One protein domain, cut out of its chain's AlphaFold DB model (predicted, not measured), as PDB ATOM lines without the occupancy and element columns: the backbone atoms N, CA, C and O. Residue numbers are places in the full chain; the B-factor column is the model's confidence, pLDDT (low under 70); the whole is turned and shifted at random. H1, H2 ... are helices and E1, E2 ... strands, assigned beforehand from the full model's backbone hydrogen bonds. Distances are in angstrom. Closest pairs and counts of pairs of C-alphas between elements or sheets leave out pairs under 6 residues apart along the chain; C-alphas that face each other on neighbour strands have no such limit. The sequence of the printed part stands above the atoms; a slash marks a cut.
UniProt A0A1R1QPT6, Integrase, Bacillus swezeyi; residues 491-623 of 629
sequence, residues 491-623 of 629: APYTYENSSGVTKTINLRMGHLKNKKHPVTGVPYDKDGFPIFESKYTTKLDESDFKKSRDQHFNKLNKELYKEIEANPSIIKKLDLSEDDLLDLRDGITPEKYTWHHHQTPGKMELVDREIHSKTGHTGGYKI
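What this domain is: This is residues 491 to 623 of the 629 residues of the protein "Integrase" of Bacillus swezeyi (UniProt A0A1R1QPT6). A small three-stranded sheet, E3, E5 and E4, lies in the middle with the long helix H1 across one face; the hairpin E1 and E2 lies off to one end of the domain, and the short helices H2 and H3 lie towards the other. The 133 printed residues hold five named strands and four named helices, in the order E1 E2 E3 H1 H2 H3 E4 E5 H4, a mixed class. The fold is compact, radius of gyration of the C-alphas 15.7 A, and spans 43 by 36 by 20 A.

How they stand to each other: E1, residues 491 to 496, and E2, 502 to 508, form an antiparallel hairpin, with N 493 and O 505 2.8 A apart. E3, 536 to 539, is antiparallel to E5, 603 to 608, with N 606 and O 536 2.8 A apart. E5 and E4, 593 to 597, form an antiparallel hairpin, with N 596 and O 605 2.8 A apart. H1, 549 to 566, is on this sheet at a height of 9.9 A, in two layers, a helix on one face of a sheet. H3, 578 to 586, touches residues 554 to 561 of H1, closest C-alphas Asn 557 and Leu 584 at 4.8 A, at a steep tilt of 59 degrees, opposite ways. H2, 569 to 573, is close to H1 but not clearly touching, closest C-alphas Ile 564 and Ile 570 at 5.8 A. H4, 609 to 615, only grazes the sheet with residues 609 to 613. In H1, H2, H3 and H4 every O i to N i+4 pair is within hydrogen-bond range.

Where its parts are: E1 begins at C-alpha 491 (2.965, -1.132, 26.361). E2 measures 19.3 A and H1 25.6 A. H4 ends at C-alpha 615 (2.164, -14.595, 33.414).

The domain as a whole: C-alphas 501 and 578 are the farthest apart, 46.0 A. The printed part has no cut. The link from E2 to E3, 27 residues, is long. No printed residue is under 70 in pLDDT.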
ATOM      1  N   ALA A 491       2.839  -2.560  26.043       76.12
ATOM      2  CA  ALA A 491       2.965  -1.132  26.361       76.12
ATOM      3  C   ALA A 491       4.418  -0.660  26.226       76.12
ATOM      4  O   ALA A 491       5.325  -1.423  26.569       76.12
ATOM      5  N   PRO A 492       4.661   0.579  25.765       84.00
ATOM      6  CA  PRO A 492       6.010   1.107  25.665       84.00
ATOM      7  C   PRO A 492       6.637   1.290  27.055       84.00
ATOM      8  O   PRO A 492       5.978   1.687  28.026       84.00
ATOM      9  N   TYR A 493       7.930   1.005  27.129       88.75
ATOM     10  CA  TYR A 493       8.793   1.225  28.279       88.75
ATOM     11  C   TYR A 493      10.142   1.744  27.801       88.75
ATOM     12  O   TYR A 493      10.743   1.169  26.889       88.75
ATOM     13  N   THR A 494      10.597   2.824  28.424       89.12
ATOM     14  CA  THR A 494      11.836   3.511  28.072       89.12
ATOM     15  C   THR A 494      12.870   3.281  29.162       89.12
ATOM     16  O   THR A 494      12.560   3.440  30.341       89.12
ATOM     17  N   TYR A 495      14.088   2.922  28.770       87.81
ATOM     18  CA  TYR A 495      15.222   2.714  29.667       87.81
ATOM     19  C   TYR A 495      16.514   3.230  29.025       87.81
ATOM     20  O   TYR A 495      16.580   3.405  27.808       87.81
ATOM     21  N   GLU A 496      17.542   3.481  29.830       87.50
ATOM     22  CA  GLU A 496      18.899   3.728  29.334       87.50
ATOM     23  C   GLU A 496      19.656   2.405  29.268       87.50
ATOM     24  O   GLU A 496      19.701   1.660  30.249       87.50
ATOM     25  N   ASN A 497      20.196   2.087  28.094       84.38
ATOM     26  CA  ASN A 497      20.942   0.856  27.875       84.38
ATOM     27  C   ASN A 497      22.374   0.948  28.443       84.38
ATOM     28  O   ASN A 497      22.822   2.012  28.871       84.38
ATOM     29  N   SER A 498      23.119  -0.157  28.407       79.69
ATOM     30  CA  SER A 498      24.502  -0.246  28.908       79.69
ATOM     31  C   SER A 498      25.493   0.745  28.273       79.69
ATOM     32  O   SER A 498      26.534   1.025  28.864       79.69
ATOM     33  N   SER A 499      25.162   1.329  27.115       81.50
ATOM     34  CA  SER A 499      25.949   2.374  26.444       81.50
ATOM     35  C   SER A 499      25.495   3.803  26.783       81.50
ATOM     36  O   SER A 499      25.956   4.749  26.147       81.50
ATOM     37  N   GLY A 500      24.564   3.975  27.728       83.75
ATOM     38  CA  GLY A 500      23.985   5.273  28.093       83.75
ATOM     39  C   GLY A 500      23.001   5.835  27.060       83.75
ATOM     40  O   GLY A 500      22.694   7.023  27.082       83.75
ATOM     41  N   VAL A 501      22.514   5.009  26.127       85.88
ATOM     42  CA  VAL A 501      21.566   5.429  25.087       85.88
ATOM     43  C   VAL A 501      20.143   5.099  25.522       85.88
ATOM     44  O   VAL A 501      19.831   3.957  25.861       85.88
ATOM     45  N   THR A 502      19.250   6.084  25.448       90.06
ATOM     46  CA  THR A 502      17.820   5.893  25.708       90.06
ATOM     47  C   THR A 502      17.178   5.007  24.633       90.06
ATOM     48  O   THR A 502      17.238   5.305  23.438       90.06
ATOM     49  N   LYS A 503      16.530   3.917  25.055       86.88
ATOM     50  CA  LYS A 503      15.845   2.936  24.205       86.88
ATOM     51  C   LYS A 503      14.410   2.733  24.671       86.88
ATOM     52  O   LYS A 503      14.134   2.740  25.867       86.88
ATOM     53  N   THR A 504      13.510   2.478  23.723       86.88
ATOM     54  CA  THR A 504      12.103   2.161  24.002       86.88
ATOM     55  C   THR A 504      11.772   0.765  23.492       86.88
ATOM     56  O   THR A 504      11.980   0.463  22.317       86.88
ATOM     57  N   ILE A 505      11.226  -0.082  24.363       84.88
ATOM     58  CA  ILE A 505      10.747  -1.431  24.038       84.88
ATOM     59  C   ILE A 505       9.264  -1.569  24.362       84.88
ATOM     60  O   ILE A 505       8.737  -0.887  25.235       84.88
ATOM     61  N   ASN A 506       8.587  -2.492  23.683       84.00
ATOM     62  CA  ASN A 506       7.210  -2.853  24.006       84.00
ATOM     63  C   ASN A 506       7.207  -4.032  24.990       84.00
ATOM     64  O   ASN A 506       7.598  -5.151  24.643       84.00
ATOM     65  N   LEU A 507       6.780  -3.783  26.228       83.88
ATOM     66  CA  LEU A 507       6.627  -4.806  27.258       83.88
ATOM     67  C   LEU A 507       5.378  -5.633  26.982       83.88
ATOM     68  O   LEU A 507       4.274  -5.085  26.918       83.88
ATOM     69  N   ARG A 508       5.533  -6.954  26.856       81.44
ATOM     70  CA  ARG A 508       4.399  -7.881  26.784       81.44
ATOM     71  C   ARG A 508       3.598  -7.784  28.083       81.44
ATOM     72  O   ARG A 508       4.188  -7.805  29.158       81.44
ATOM     73  N   MET A 509       2.280  -7.630  27.961       78.44
ATOM     74  CA  MET A 509       1.367  -7.359  29.080       78.44
ATOM     75  C   MET A 509       1.687  -6.081  29.874       78.44
ATOM     76  O   MET A 509       1.142  -5.862  30.950       78.44
ATOM     77  N   GLY A 510       2.490  -5.169  29.317       81.62
ATOM     78  CA  GLY A 510       2.869  -3.926  29.990       81.62
ATOM     79  C   GLY A 510       1.712  -2.955  30.240       81.62
ATOM     80  O   GLY A 510       1.893  -1.980  30.955       81.62
ATOM     81  N   HIS A 511       0.525  -3.185  29.672       81.56
ATOM     82  CA  HIS A 511      -0.687  -2.409  29.960       81.56
ATOM     83  C   HIS A 511      -1.280  -2.728  31.350       81.56
ATOM     84  O   HIS A 511      -2.142  -1.994  31.838       81.56
ATOM     85  N   LEU A 512      -0.802  -3.793  32.005       84.44
ATOM     86  CA  LEU A 512      -1.205  -4.196  33.351       84.44
ATOM     87  C   LEU A 512      -0.500  -3.409  34.468       84.44
ATOM     88  O   LEU A 512      -0.557  -3.836  35.612       84.44
ATOM     89  N   LYS A 513       0.145  -2.264  34.194       87.12
ATOM     90  CA  LYS A 513       0.832  -1.467  35.234       87.12
ATOM     91  C   LYS A 513      -0.092  -1.197  36.425       87.12
ATOM     92  O   LYS A 513      -1.215  -0.727  36.233       87.12
ATOM     93  N   ASN A 514       0.384  -1.479  37.638       90.12
ATOM     94  CA  ASN A 514      -0.386  -1.399  38.889       90.12
ATOM     95  C   ASN A 514      -1.657  -2.278  38.939       90.12
ATOM     96  O   ASN A 514      -2.553  -2.033  39.748       90.12
ATOM     97  N   LYS A 515      -1.765  -3.295  38.079       88.31
ATOM     98  CA  LYS A 515      -2.855  -4.281  38.054       88.31
ATOM     99  C   LYS A 515      -2.297  -5.678  38.315       88.31
ATOM    100  O   LYS A 515      -1.089  -5.892  38.358       88.31
ATOM    101  N   LYS A 516      -3.191  -6.645  38.509       87.12
ATOM    102  CA  LYS A 516      -2.839  -8.066  38.603       87.12
ATOM    103  C   LYS A 516      -3.078  -8.756  37.269       87.12
ATOM    104  O   LYS A 516      -4.010  -8.398  36.549       87.12
ATOM    105  N   HIS A 517      -2.253  -9.752  36.965       84.69
ATOM    106  CA  HIS A 517      -2.465 -10.620  35.820       84.69
ATOM    107  C   HIS A 517      -3.813 -11.348  35.957       84.69
ATOM    108  O   HIS A 517      -4.071 -11.925  37.016       84.69
ATOM    109  N   PRO A 518      -4.672 -11.357  34.920       70.44
ATOM    110  CA  PRO A 518      -6.041 -11.872  35.026       70.44
ATOM    111  C   PRO A 518      -6.115 -13.382  35.297       70.44
ATOM    112  O   PRO A 518      -7.109 -13.848  35.839       70.44
ATOM    113  N   VAL A 519      -5.066 -14.133  34.936       75.38
ATOM    114  CA  VAL A 519      -4.989 -15.594  35.132       75.38
ATOM    115  C   VAL A 519      -4.172 -15.959  36.375       75.38
ATOM    116  O   VAL A 519      -4.698 -16.528  37.320       75.38
ATOM    117  N   THR A 520      -2.879 -15.621  36.401       83.88
ATOM    118  CA  THR A 520      -1.964 -15.996  37.493       83.88
ATOM    119  C   THR A 520      -2.090 -15.151  38.760       83.88
ATOM    120  O   THR A 520      -1.506 -15.499  39.779       83.88
ATOM    121  N   GLY A 521      -2.791 -14.014  38.715       89.44
ATOM    122  CA  GLY A 521      -2.904 -13.095  39.851       89.44
ATOM    123  C   GLY A 521      -1.619 -12.327  40.196       89.44
ATOM    124  O   GLY A 521      -1.644 -11.516  41.126       89.44
ATOM    125  N   VAL A 522      -0.522 -12.532  39.454       92.25
ATOM    126  CA  VAL A 522       0.769 -11.866  39.684       92.25
ATOM    127  C   VAL A 522       0.610 -10.351  39.522       92.25
ATOM    128  O   VAL A 522       0.123  -9.902  38.479       92.25
ATOM    129  N   PRO A 523       0.973  -9.538  40.529       94.94
ATOM    130  CA  PRO A 523       0.899  -8.088  40.422       94.94
ATOM    131  C   PRO A 523       1.980  -7.554  39.482       94.94
ATOM    132  O   PRO A 523       3.090  -8.073  39.441       94.94
ATOM    133  N   TYR A 524       1.655  -6.498  38.746       92.19
ATOM    134  CA  TYR A 524       2.589  -5.756  37.908       92.19
ATOM    135  C   TYR A 524       2.937  -4.430  38.581       92.19
ATOM    136  O   TYR A 524       2.066  -3.750  39.129       92.19
ATOM    137  N   ASP A 525       4.212  -4.059  38.524       91.44
ATOM    138  CA  ASP A 525       4.714  -2.810  39.080       91.44
ATOM    139  C   ASP A 525       4.221  -1.576  38.297       91.44
ATOM    140  O   ASP A 525       3.462  -1.658  37.320       91.44
ATOM    141  N   LYS A 526       4.664  -0.395  38.740       92.50
ATOM    142  CA  LYS A 526       4.329   0.888  38.110       92.50
ATOM    143  C   LYS A 526       4.839   1.020  36.671       92.50
ATOM    144  O   LYS A 526       4.328   1.855  35.928       92.50
ATOM    145  N   ASP A 527       5.838   0.227  36.291       89.25
ATOM    146  CA  ASP A 527       6.523   0.300  35.003       89.25
ATOM    147  C   ASP A 527       6.011  -0.762  34.014       89.25
ATOM    148  O   ASP A 527       6.159  -0.585  32.801       89.25
ATOM    149  N   GLY A 528       5.284  -1.770  34.506       89.31
ATOM    150  CA  GLY A 528       4.655  -2.830  33.724       89.31
ATOM    151  C   GLY A 528       5.419  -4.150  33.738       89.31
ATOM    152  O   GLY A 528       5.250  -4.937  32.805       89.31
ATOM    153  N   PHE A 529       6.230  -4.406  34.768       92.19
ATOM    154  CA  PHE A 529       6.885  -5.694  34.994       92.19
ATOM    155  C   PHE A 529       6.158  -6.512  36.065       92.19
ATOM    156  O   PHE A 529       5.721  -5.942  37.066       92.19
ATOM    157  N   PRO A 530       6.032  -7.836  35.891       93.56
ATOM    158  CA  PRO A 530       5.472  -8.702  36.922       93.56
ATOM    159  C   PRO A 530       6.386  -8.769  38.150       93.56
ATOM    160  O   PRO A 530       7.608  -8.824  38.032       93.56
ATOM    161  N   ILE A 531       5.777  -8.820  39.329       94.81
ATOM    162  CA  ILE A 531       6.448  -8.983  40.616       94.81
ATOM    163  C   ILE A 531       6.213 -10.426  41.071       94.81
ATOM    164  O   ILE A 531       5.173 -10.748  41.651       94.81
ATOM    165  N   PHE A 532       7.163 -11.309  40.767       94.94
ATOM    166  CA  PHE A 532       7.093 -12.713  41.165       94.94
ATOM    167  C   PHE A 532       7.480 -12.913  42.632       94.94
ATOM    168  O   PHE A 532       8.293 -12.179  43.194       94.94
ATOM    169  N   GLU A 533       6.939 -13.963  43.247       94.19
ATOM    170  CA  GLU A 533       7.419 -14.432  44.543       94.19
ATOM    171  C   GLU A 533       8.765 -15.157  44.357       94.19
ATOM    172  O   GLU A 533       8.815 -16.344  44.029       94.19
ATOM    173  N   SER A 534       9.870 -14.429  44.534       94.31
ATOM    174  CA  SER A 534      11.216 -15.002  44.438       94.31
ATOM    175  C   SER A 534      11.494 -15.949  45.607       94.31
ATOM    176  O   SER A 534      11.430 -15.560  46.774       94.31
ATOM    177  N   LYS A 535      11.839 -17.200  45.292       92.50
ATOM    178  CA  LYS A 535      12.244 -18.211  46.281       92.50
ATOM    179  C   LYS A 535      13.720 -18.067  46.652       92.50
ATOM    180  O   LYS A 535      14.103 -18.270  47.807       92.50
ATOM    181  N   TYR A 536      14.532 -17.642  45.689       94.75
ATOM    182  CA  TYR A 536      15.941 -17.324  45.868       94.75
ATOM    183  C   TYR A 536      16.348 -16.195  44.913       94.75
ATOM    184  O   TYR A 536      15.909 -16.160  43.765       94.75
ATOM    185  N   THR A 537      17.174 -15.261  45.382       95.62
ATOM    186  CA  THR A 537      17.637 -14.112  44.594       95.62
ATOM    187  C   THR A 537      19.152 -14.046  44.651       95.62
ATOM    188  O   THR A 537      19.726 -14.118  45.735       95.62
ATOM    189  N   THR A 538      19.784 -13.838  43.501       94.88
ATOM    190  CA  THR A 538      21.229 -13.620  43.400       94.88
ATOM    191  C   THR A 538      21.550 -12.568  42.338       94.88
ATOM    192  O   THR A 538      20.653 -12.036  41.670       94.88
ATOM    193  N   LYS A 539      22.831 -12.219  42.213       95.31
ATOM    194  CA  LYS A 539      23.336 -11.241  41.257       95.31
ATOM    195  C   LYS A 539      24.285 -11.923  40.275       95.31
ATOM    196  O   LYS A 539      25.295 -12.480  40.678       95.31
ATOM    197  N   LEU A 540      23.967 -11.833  38.989       94.62
ATOM    198  CA  LEU A 540      24.844 -12.244  37.902       94.62
ATOM    199  C   LEU A 540      25.990 -11.234  37.742       94.62
ATOM    200  O   LEU A 540      25.772 -10.024  37.849       94.62
ATOM    201  N   ASP A 541      27.193 -11.722  37.447       92.56
ATOM    202  CA  ASP A 541      28.339 -10.868  37.135       92.56
ATOM    203  C   ASP A 541      28.119 -10.071  35.844       92.56
ATOM    204  O   ASP A 541      27.651 -10.604  34.837       92.56
ATOM    205  N   GLU A 542      28.540  -8.805  35.837       92.00
ATOM    206  CA  GLU A 542      28.410  -7.917  34.670       92.00
ATOM    207  C   GLU A 542      29.126  -8.471  33.430       92.00
ATOM    208  O   GLU A 542      28.621  -8.359  32.312       92.00
ATOM    209  N   SER A 543      30.258  -9.153  33.635       92.75
ATOM    210  CA  SER A 543      31.004  -9.832  32.566       92.75
ATOM    211  C   SER A 543      30.198 -10.929  31.853       92.75
ATOM    212  O   SER A 543      30.495 -11.268  30.707       92.75
ATOM    213  N   ASP A 544      29.146 -11.444  32.494       93.06
ATOM    214  CA  ASP A 544      28.310 -12.513  31.966       93.06
ATOM    215  C   ASP A 544      27.004 -12.022  31.350       93.06
ATOM    216  O   ASP A 544      26.327 -12.817  30.709       93.06
ATOM    217  N   PHE A 545      26.652 -10.735  31.451       93.69
ATOM    218  CA  PHE A 545      25.347 -10.223  31.002       93.69
ATOM    219  C   PHE A 545      25.008 -10.572  29.545       93.69
ATOM    220  O   PHE A 545      23.838 -10.754  29.202       93.69
ATOM    221  N   LYS A 546      26.021 -10.685  28.679       92.94
ATOM    222  CA  LYS A 546      25.861 -10.969  27.244       92.94
ATOM    223  C   LYS A 546      25.874 -12.461  26.885       92.94
ATOM    224  O   LYS A 546      25.828 -12.793  25.698       92.94
ATOM    225  N   LYS A 547      25.909 -13.369  27.866       92.69
ATOM    226  CA  LYS A 547      25.836 -14.823  27.642       92.69
ATOM    227  C   LYS A 547      24.401 -15.290  27.352       92.69
ATOM    228  O   LYS A 547      23.430 -14.537  27.476       92.69
ATOM    229  N   SER A 548      24.248 -16.520  26.849       92.38
ATOM    230  CA  SER A 548      22.919 -17.099  26.586       92.38
ATOM    231  C   SER A 548      22.149 -17.347  27.893       92.38
ATOM    232  O   SER A 548      22.749 -17.461  28.961       92.38
ATOM    233  N   ARG A 549      20.813 -17.461  27.820       89.19
ATOM    234  CA  ARG A 549      19.990 -17.823  28.992       89.19
ATOM    235  C   ARG A 549      20.444 -19.152  29.600       89.19
ATOM    236  O   ARG A 549      20.622 -19.212  30.809       89.19
ATOM    237  N   ASP A 550      20.738 -20.146  28.766       88.44
ATOM    238  CA  ASP A 550      21.215 -21.461  29.217       88.44
ATOM    239  C   ASP A 550      22.557 -21.362  29.947       88.44
ATOM    240  O   ASP A 550      22.753 -21.991  30.982       88.44
ATOM    241  N   GLN A 551      23.467 -20.507  29.468       93.00
ATOM    242  CA  GLN A 551      24.737 -20.245  30.146       93.00
ATOM    243  C   GLN A 551      24.537 -19.536  31.492       93.00
ATOM    244  O   GLN A 551      25.231 -19.869  32.451       93.00
ATOM    245  N   HIS A 552      23.596 -18.587  31.584       94.56
ATOM    246  CA  HIS A 552      23.253 -17.959  32.864       94.56
ATOM    247  C   HIS A 552      22.711 -19.014  33.826       94.56
ATOM    248  O   HIS A 552      23.183 -19.107  34.951       94.56
ATOM    249  N   PHE A 553      21.753 -19.831  33.382       95.25
ATOM    250  CA  PHE A 553      21.098 -20.820  34.236       95.25
ATOM    251  C   PHE A 553      22.099 -21.874  34.706       95.25
ATOM    252  O   PHE A 553      22.179 -22.124  35.902       95.25
ATOM    253  N   ASN A 554      22.951 -22.389  33.812       94.44
ATOM    254  CA  ASN A 554      23.994 -23.345  34.182       94.44
ATOM    255  C   ASN A 554      24.939 -22.801  35.260       94.44
ATOM    256  O   ASN A 554      25.232 -23.503  36.226       94.44
ATOM    257  N   LYS A 555      25.387 -21.544  35.115       94.38
ATOM    258  CA  LYS A 555      26.246 -20.889  36.109       94.38
ATOM    259  C   LYS A 555      25.517 -20.723  37.446       94.38
ATOM    260  O   LYS A 555      26.030 -21.170  38.466       94.38
ATOM    261  N   LEU A 556      24.317 -20.147  37.423       95.94
ATOM    262  CA  LEU A 556      23.536 -19.843  38.625       95.94
ATOM    263  C   LEU A 556      23.109 -21.109  39.382       95.94
ATOM    264  O   LEU A 556      23.095 -21.108  40.607       95.94
ATOM    265  N   ASN A 557      22.806 -22.201  38.674       96.62
ATOM    266  CA  ASN A 557      22.487 -23.495  39.283       96.62
ATOM    267  C   ASN A 557      23.697 -24.080  40.020       96.62
ATOM    268  O   ASN A 557      23.579 -24.482  41.175       96.62
ATOM    269  N   LYS A 558      24.883 -24.036  39.400       92.56
ATOM    270  CA  LYS A 558      26.132 -24.492  40.030       92.56
ATOM    271  C   LYS A 558      26.552 -23.615  41.208       92.56
ATOM    272  O   LYS A 558      27.126 -24.117  42.169       92.56
ATOM    273  N   GLU A 559      26.295 -22.313  41.143       94.88
ATOM    274  CA  GLU A 559      26.522 -21.393  42.265       94.88
ATOM    275  C   GLU A 559      25.555 -21.666  43.414       94.88
ATOM    276  O   GLU A 559      25.998 -21.818  44.550       94.88
ATOM    277  N   LEU A 560      24.265 -21.837  43.118       95.19
ATOM    278  CA  LEU A 560      23.261 -22.218  44.107       95.19
ATOM    279  C   LEU A 560      23.603 -23.561  44.766       95.19
ATOM    280  O   LEU A 560      23.485 -23.684  45.982       95.19
ATOM    281  N   TYR A 561      24.086 -24.543  44.000       93.38
ATOM    282  CA  TYR A 561      24.562 -25.814  44.547       93.38
ATOM    283  C   TYR A 561      25.722 -25.616  45.537       93.38
ATOM    284  O   TYR A 561      25.660 -26.110  46.660       93.38
ATOM    285  N   LYS A 562      26.739 -24.820  45.182       93.25
ATOM    286  CA  LYS A 562      27.857 -24.497  46.094       93.25
ATOM    287  C   LYS A 562      27.394 -23.764  47.353       93.25
ATOM    288  O   LYS A 562      27.927 -23.989  48.438       93.25
ATOM    289  N   GLU A 563      26.403 -22.884  47.233       94.19
ATOM    290  CA  GLU A 563      25.808 -22.218  48.393       94.19
ATOM    291  C   GLU A 563      25.019 -23.182  49.278       94.19
ATOM    292  O   GLU A 563      25.047 -23.036  50.499       94.19
ATOM    293  N   ILE A 564      24.361 -24.186  48.693       92.00
ATOM    294  CA  ILE A 564      23.704 -25.265  49.436       92.00
ATOM    295  C   ILE A 564      24.738 -26.113  50.185       92.00
ATOM    296  O   ILE A 564      24.508 -26.440  51.349       92.00
ATOM    297  N   GLU A 565      25.890 -26.414  49.577       90.06
ATOM    298  CA  GLU A 565      26.986 -27.122  50.256       90.06
ATOM    299  C   GLU A 565      27.507 -26.333  51.468       90.06
ATOM    300  O   GLU A 565      27.759 -26.907  52.527       90.06
ATOM    301  N   ALA A 566      27.613 -25.007  51.345       92.38
ATOM    302  CA  ALA A 566      28.006 -24.132  52.449       92.38
ATOM    303  C   ALA A 566      26.881 -23.909  53.481       92.38
ATOM    304  O   ALA A 566      27.154 -23.670  54.659       92.38
ATOM    305  N   ASN A 567      25.616 -23.969  53.055       91.62
ATOM    306  CA  ASN A 567      24.444 -23.723  53.885       91.62
ATOM    307  C   ASN A 567      23.266 -24.661  53.529       91.62
ATOM    308  O   ASN A 567      22.321 -24.254  52.840       91.62
ATOM    309  N   PRO A 568      23.232 -25.879  54.102       89.69
ATOM    310  CA  PRO A 568      22.189 -26.868  53.820       89.69
ATOM    311  C   PRO A 568      20.762 -26.438  54.198       89.69
ATOM    312  O   PRO A 568      19.790 -27.061  53.772       89.69
ATOM    313  N   SER A 569      20.585 -25.358  54.971       90.81
ATOM    314  CA  SER A 569      19.246 -24.840  55.301       90.81
ATOM    315  C   SER A 569      18.466 -24.345  54.072       90.81
ATOM    316  O   SER A 569      17.232 -24.309  54.099       90.81
ATOM    317  N   ILE A 570      19.172 -24.025  52.980       89.94
ATOM    318  CA  ILE A 570      18.588 -23.618  51.697       89.94
ATOM    319  C   ILE A 570      17.733 -24.745  51.098       89.94
ATOM    320  O   ILE A 570      16.674 -24.451  50.547       89.94
ATOM    321  N   ILE A 571      18.115 -26.014  51.295       87.44
ATOM    322  CA  ILE A 571      17.371 -27.195  50.817       87.44
ATOM    323  C   ILE A 571      15.931 -27.139  51.317       87.44
ATOM    324  O   ILE A 571      14.988 -27.184  50.535       87.44
ATOM    325  N   LYS A 572      15.751 -26.933  52.626       89.19
ATOM    326  CA  LYS A 572      14.423 -26.851  53.244       89.19
ATOM    327  C   LYS A 572      13.671 -25.578  52.852       89.19
ATOM    328  O   LYS A 572      12.451 -25.603  52.745       89.19
ATOM    329  N   LYS A 573      14.379 -24.460  52.656       89.25
ATOM    330  CA  LYS A 573      13.772 -23.184  52.236       89.25
ATOM    331  C   LYS A 573      13.195 -23.263  50.818       89.25
ATOM    332  O   LYS A 573      12.162 -22.654  50.553       89.25
ATOM    333  N   LEU A 574      13.872 -23.990  49.934       91.06
ATOM    334  CA  LEU A 574      13.500 -24.192  48.533       91.06
ATOM    335  C   LEU A 574      12.784 -25.531  48.291       91.06
ATOM    336  O   LEU A 574      12.512 -25.882  47.146       91.06
ATOM    337  N   ASP A 575      12.476 -26.273  49.358       91.06
ATOM    338  CA  ASP A 575      11.810 -27.580  49.310       91.06
ATOM    339  C   ASP A 575      12.488 -28.577  48.342       91.06
ATOM    340  O   ASP A 575      11.809 -29.295  47.616       91.06
ATOM    341  N   LEU A 576      13.824 -28.541  48.227       86.94
ATOM    342  CA  LEU A 576      14.585 -29.297  47.219       86.94
ATOM    343  C   LEU A 576      14.666 -30.791  47.570       86.94
ATOM    344  O   LEU A 576      14.987 -31.137  48.708       86.94
ATOM    345  N   SER A 577      14.392 -31.654  46.589       86.00
ATOM    346  CA  SER A 577      14.607 -33.107  46.672       86.00
ATOM    347  C   SER A 577      16.082 -33.475  46.446       86.00
ATOM    348  O   SER A 577      16.897 -32.625  46.094       86.00
ATOM    349  N   GLU A 578      16.449 -34.747  46.634       76.81
ATOM    350  CA  GLU A 578      17.795 -35.224  46.268       76.81
ATOM    351  C   GLU A 578      18.054 -35.099  44.758       76.81
ATOM    352  O   GLU A 578      19.143 -34.682  44.365       76.81
ATOM    353  N   ASP A 579      17.040 -35.351  43.924       72.12
ATOM    354  CA  ASP A 579      17.124 -35.181  42.468       72.12
ATOM    355  C   ASP A 579      17.332 -33.708  42.084       72.12
ATOM    356  O   ASP A 579      18.196 -33.404  41.263       72.12
ATOM    357  N   ASP A 580      16.646 -32.773  42.756       86.06
ATOM    358  CA  ASP A 580      16.842 -31.333  42.541       86.06
ATOM    359  C   ASP A 580      18.296 -30.909  42.838       86.06
ATOM    360  O   ASP A 580      18.827 -29.982  42.224       86.06
ATOM    361  N   LEU A 581      18.960 -31.562  43.800       81.81
ATOM    362  CA  LEU A 581      20.361 -31.286  44.127       81.81
ATOM    363  C   LEU A 581      21.315 -31.824  43.058       81.81
ATOM    364  O   LEU A 581      22.306 -31.156  42.753       81.81
ATOM    365  N   LEU A 582      21.020 -32.994  42.482       72.50
ATOM    366  CA  LEU A 582      21.769 -33.540  41.347       72.50
ATOM    367  C   LEU A 582      21.632 -32.632  40.121       72.50
ATOM    368  O   LEU A 582      22.645 -32.271  39.519       72.50
ATOM    369  N   ASP A 583      20.414 -32.174  39.831       82.31
ATOM    370  CA  ASP A 583      20.152 -31.206  38.768       82.31
ATOM    371  C   ASP A 583      20.989 -29.939  38.962       82.31
ATOM    372  O   ASP A 583      21.746 -29.540  38.073       82.31
ATOM    373  N   LEU A 584      20.933 -29.329  40.151       88.56
ATOM    374  CA  LEU A 584      21.686 -28.107  40.439       88.56
ATOM    375  C   LEU A 584      23.203 -28.308  40.305       88.56
ATOM    376  O   LEU A 584      23.883 -27.442  39.738       88.56
ATOM    377  N   ARG A 585      23.732 -29.450  40.766       83.00
ATOM    378  CA  ARG A 585      25.150 -29.824  40.619       83.00
ATOM    379  C   ARG A 585      25.568 -29.870  39.150       83.00
ATOM    380  O   ARG A 585      26.624 -29.345  38.783       83.00
ATOM    381  N   ASP A 586      24.722 -30.452  38.309       79.31
ATOM    382  CA  ASP A 586      24.989 -30.635  36.882       79.31
ATOM    383  C   ASP A 586      24.655 -29.353  36.073       79.31
ATOM    384  O   ASP A 586      25.008 -29.198  34.899       79.31
ATOM    385  N   GLY A 587      24.111 -28.338  36.754       84.00
ATOM    386  CA  GLY A 587      23.780 -27.021  36.220       84.00
ATOM    387  C   GLY A 587      22.416 -26.974  35.529       84.00
ATOM    388  O   GLY A 587      22.158 -26.078  34.721       84.00
ATOM    389  N   ILE A 588      21.543 -27.919  35.844       85.25
ATOM    390  CA  ILE A 588      20.154 -28.019  35.404       85.25
ATOM    391  C   ILE A 588      19.265 -27.326  36.446       85.25
ATOM    392  O   ILE A 588      19.530 -27.364  37.645       85.25
ATOM    393  N   THR A 589      18.241 -26.601  35.985       90.44
ATOM    394  CA  THR A 589      17.302 -25.924  36.891       90.44
ATOM    395  C   THR A 589      16.212 -26.919  37.285       90.44
ATOM    396  O   THR A 589      15.541 -27.394  36.362       90.44
ATOM    397  N   PRO A 590      15.968 -27.161  38.587       90.56
ATOM    398  CA  PRO A 590      14.903 -28.044  39.064       90.56
ATOM    399  C   PRO A 590      13.556 -27.791  38.380       90.56
ATOM    400  O   PRO A 590      13.195 -26.635  38.132       90.56
ATOM    401  N   GLU A 591      12.791 -28.851  38.099       85.19
ATOM    402  CA  GLU A 591      11.596 -28.805  37.235       85.19
ATOM    403  C   GLU A 591      10.568 -27.748  37.676       85.19
ATOM    404  O   GLU A 591      10.085 -26.951  36.866       85.19
ATOM    405  N   LYS A 592      10.303 -27.665  38.984       90.62
ATOM    406  CA  LYS A 592       9.378 -26.695  39.602       90.62
ATOM    407  C   LYS A 592       9.805 -25.229  39.459       90.62
ATOM    408  O   LYS A 592       8.982 -24.326  39.626       90.62
ATOM    409  N   TYR A 593      11.074 -24.964  39.151       94.88
ATOM    410  CA  TYR A 593      11.634 -23.619  39.128       94.88
ATOM    411  C   TYR A 593      12.118 -23.186  37.746       94.88
ATOM    412  O   TYR A 593      12.400 -23.978  36.843       94.88
ATOM    413  N   THR A 594      12.216 -21.872  37.583       95.62
ATOM    414  CA  THR A 594      12.901 -21.230  36.465       95.62
ATOM    415  C   THR A 594      13.586 -19.954  36.939       95.62
ATOM    416  O   THR A 594      13.158 -19.316  37.904       95.62
ATOM    417  N   TRP A 595      14.658 -19.568  36.257       97.00
ATOM    418  CA  TRP A 595      15.362 -18.321  36.527       97.00
ATOM    419  C   TRP A 595      14.717 -17.174  35.748       97.00
ATOM    420  O   TRP A 595      14.710 -17.135  34.516       97.00
ATOM    421  N   HIS A 596      14.201 -16.195  36.478       96.56
ATOM    422  CA  HIS A 596      13.677 -14.953  35.945       96.56
ATOM    423  C   HIS A 596      14.752 -13.858  35.949       96.56
ATOM    424  O   HIS A 596      15.286 -13.487  36.994       96.56
ATOM    425  N   HIS A 597      15.046 -13.300  34.770       96.38
ATOM    426  CA  HIS A 597      15.821 -12.062  34.644       96.38
ATOM    427  C   HIS A 597      14.951 -10.868  35.052       96.38
ATOM    428  O   HIS A 597      14.032 -10.499  34.311       96.38
ATOM    429  N   HIS A 598      15.249 -10.261  36.197       95.88
ATOM    430  CA  HIS A 598      14.540  -9.091  36.719       95.88
ATOM    431  C   HIS A 598      14.929  -7.818  35.941       95.88
ATOM    432  O   HIS A 598      16.000  -7.749  35.342       95.88
ATOM    433  N   GLN A 599      14.086  -6.783  35.926       91.81
ATOM    434  CA  GLN A 599      14.330  -5.527  35.195       91.81
ATOM    435  C   GLN A 599      15.560  -4.754  35.704       91.81
ATOM    436  O   GLN A 599      16.234  -4.080  34.931       91.81
ATOM    437  N   THR A 600      15.899  -4.907  36.984       93.38
ATOM    438  CA  THR A 600      17.169  -4.439  37.566       93.38
ATOM    439  C   THR A 600      18.357  -5.230  36.996       93.38
ATOM    440  O   THR A 600      18.365  -6.455  37.148       93.38
ATOM    441  N   PRO A 601      19.375  -4.571  36.405       93.00
ATOM    442  CA  PRO A 601      20.534  -5.243  35.822       93.00
ATOM    443  C   PRO A 601      21.220  -6.242  36.754       93.00
ATOM    444  O   PRO A 601      21.513  -5.942  37.912       93.00
ATOM    445  N   GLY A 602      21.447  -7.450  36.235       92.38
ATOM    446  CA  GLY A 602      22.112  -8.548  36.935       92.38
ATOM    447  C   GLY A 602      21.284  -9.236  38.017       92.38
ATOM    448  O   GLY A 602      21.687 -10.299  38.477       92.38
ATOM    449  N   LYS A 603      20.125  -8.704  38.425       96.81
ATOM    450  CA  LYS A 603      19.287  -9.361  39.434       96.81
ATOM    451  C   LYS A 603      18.592 -10.583  38.821       96.81
ATOM    452  O   LYS A 603      17.831 -10.467  37.858       96.81
ATOM    453  N   MET A 604      18.855 -11.747  39.407       97.50
ATOM    454  CA  MET A 604      18.309 -13.038  39.001       97.50
ATOM    455  C   MET A 604      17.440 -13.600  40.116       97.50
ATOM    456  O   MET A 604      17.856 -13.646  41.273       97.50
ATOM    457  N   GLU A 605      16.233 -14.034  39.769       96.88
ATOM    458  CA  GLU A 605      15.262 -14.562  40.724       96.88
ATOM    459  C   GLU A 605      14.857 -15.979  40.329       96.88
ATOM    460  O   GLU A 605      14.363 -16.205  39.228       96.88
ATOM    461  N   LEU A 606      15.037 -16.934  41.233       96.69
ATOM    462  CA  LEU A 606      14.470 -18.267  41.100       96.69
ATOM    463  C   LEU A 606      12.992 -18.194  41.496       96.69
ATOM    464  O   LEU A 606      12.664 -17.820  42.628       96.69
ATOM    465  N   VAL A 607      12.110 -18.501  40.552       96.38
ATOM    466  CA  VAL A 607      10.653 -18.364  40.690       96.38
ATOM    467  C   VAL A 607       9.955 -19.646  40.252       96.38
ATOM    468  O   VAL A 607      10.544 -20.485  39.569       96.38
ATOM    469  N   ASP A 608       8.690 -19.788  40.636       94.62
ATOM    470  CA  ASP A 608       7.831 -20.887  40.197       94.62
ATOM    471  C   ASP A 608       7.672 -20.892  38.664       94.62
ATOM    472  O   ASP A 608       7.308 -19.874  38.058       94.62
ATOM    473  N   ARG A 609       7.972 -22.033  38.034       92.69
ATOM    474  CA  ARG A 609       7.971 -22.179  36.572       92.69
ATOM    475  C   ARG A 609       6.578 -22.016  35.972       92.69
ATOM    476  O   ARG A 609       6.440 -21.386  34.922       92.69
ATOM    477  N   GLU A 610       5.559 -22.573  36.614       88.56
ATOM    478  CA  GLU A 610       4.193 -22.573  36.096       88.56
ATOM    479  C   GLU A 610       3.605 -21.159  36.130       88.56
ATOM    480  O   GLU A 610       3.086 -20.666  35.120       88.56
ATOM    481  N   ILE A 611       3.765 -20.469  37.263       88.25
ATOM    482  CA  ILE A 611       3.334 -19.076  37.425       88.25
ATOM    483  C   ILE A 611       4.084 -18.176  36.439       88.25
ATOM    484  O   ILE A 611       3.465 -17.336  35.777       88.25
ATOM    485  N   HIS A 612       5.401 -18.348  36.297       93.06
ATOM    486  CA  HIS A 612       6.214 -17.551  35.374       93.06
ATOM    487  C   HIS A 612       5.776 -17.730  33.916       93.06
ATOM    488  O   HIS A 612       5.543 -16.735  33.226       93.06
ATOM    489  N   SER A 613       5.565 -18.975  33.478       84.94
ATOM    490  CA  SER A 613       5.149 -19.298  32.107       84.94
ATOM    491  C   SER A 613       3.769 -18.728  31.757       84.94
ATOM    492  O   SER A 613       3.564 -18.221  30.653       84.94
ATOM    493  N   LYS A 614       2.818 -18.770  32.700       82.56
ATOM    494  CA  LYS A 614       1.436 -18.296  32.496       82.56
ATOM    495  C   LYS A 614       1.266 -16.773  32.626       82.56
ATOM    496  O   LYS A 614       0.230 -16.253  32.220       82.56
ATOM    497  N   THR A 615       2.250 -16.053  33.175       81.12
ATOM    498  CA  THR A 615       2.164 -14.595  33.414       81.12
ATOM    499  C   THR A 615       2.528 -13.759  32.175       81.12
ATOM    500  O   THR A 615       2.171 -12.592  32.108       81.12
ATOM    501  N   GLY A 616       3.172 -14.335  31.150       75.12
ATOM    502  CA  GLY A 616       3.361 -13.701  29.835       75.12
ATOM    503  C   GLY A 616       3.952 -12.279  29.861       75.12
ATOM    504  O   GLY A 616       3.242 -11.299  29.669       75.12
ATOM    505  N   HIS A 617       5.269 -12.137  29.991       88.31
ATOM    506  CA  HIS A 617       5.937 -10.840  30.203       88.31
ATOM    507  C   HIS A 617       7.214 -10.651  29.373       88.31
ATOM    508  O   HIS A 617       7.735 -11.582  28.757       88.31
ATOM    509  N   THR A 618       7.734  -9.421  29.365       87.44
ATOM    510  CA  THR A 618       9.103  -9.119  28.917       87.44
ATOM    511  C   THR A 618      10.017  -9.030  30.142       87.44
ATOM    512  O   THR A 618       9.851  -8.127  30.954       87.44
ATOM    513  N   GLY A 619      10.974  -9.953  30.284       86.62
ATOM    514  CA  GLY A 619      11.973  -9.926  31.364       86.62
ATOM    515  C   GLY A 619      13.203  -9.058  31.060       86.62
ATOM    516  O   GLY A 619      13.434  -8.652  29.918       86.62
ATOM    517  N   GLY A 620      14.041  -8.848  32.077       89.81
ATOM    518  CA  GLY A 620      15.252  -8.023  32.032       89.81
ATOM    519  C   GLY A 620      16.332  -8.486  31.056       89.81
ATOM    520  O   GLY A 620      17.169  -7.692  30.643       89.81
ATOM    521  N   TYR A 621      16.269  -9.729  30.569       92.50
ATOM    522  CA  TYR A 621      17.188 -10.208  29.532       92.50
ATOM    523  C   TYR A 621      17.115  -9.384  28.234       92.50
ATOM    524  O   TYR A 621      18.118  -9.263  27.537       92.50
ATOM    525  N   LYS A 622      15.952  -8.785  27.920       89.88
ATOM    526  CA  LYS A 622      15.797  -7.848  26.788       89.88
ATOM    527  C   LYS A 622      16.297  -6.430  27.082       89.88
ATOM    528  O   LYS A 622      16.396  -5.633  26.159       89.88
ATOM    529  N   ILE A 623      16.538  -6.114  28.352       90.00
ATOM    530  CA  ILE A 623      16.901  -4.777  28.822       90.00
ATOM    531  C   ILE A 623      18.410  -4.685  28.984       90.00
ATOM    532  O   ILE A 623      18.996  -3.771  28.441       90.00
TER     533      ILE A 623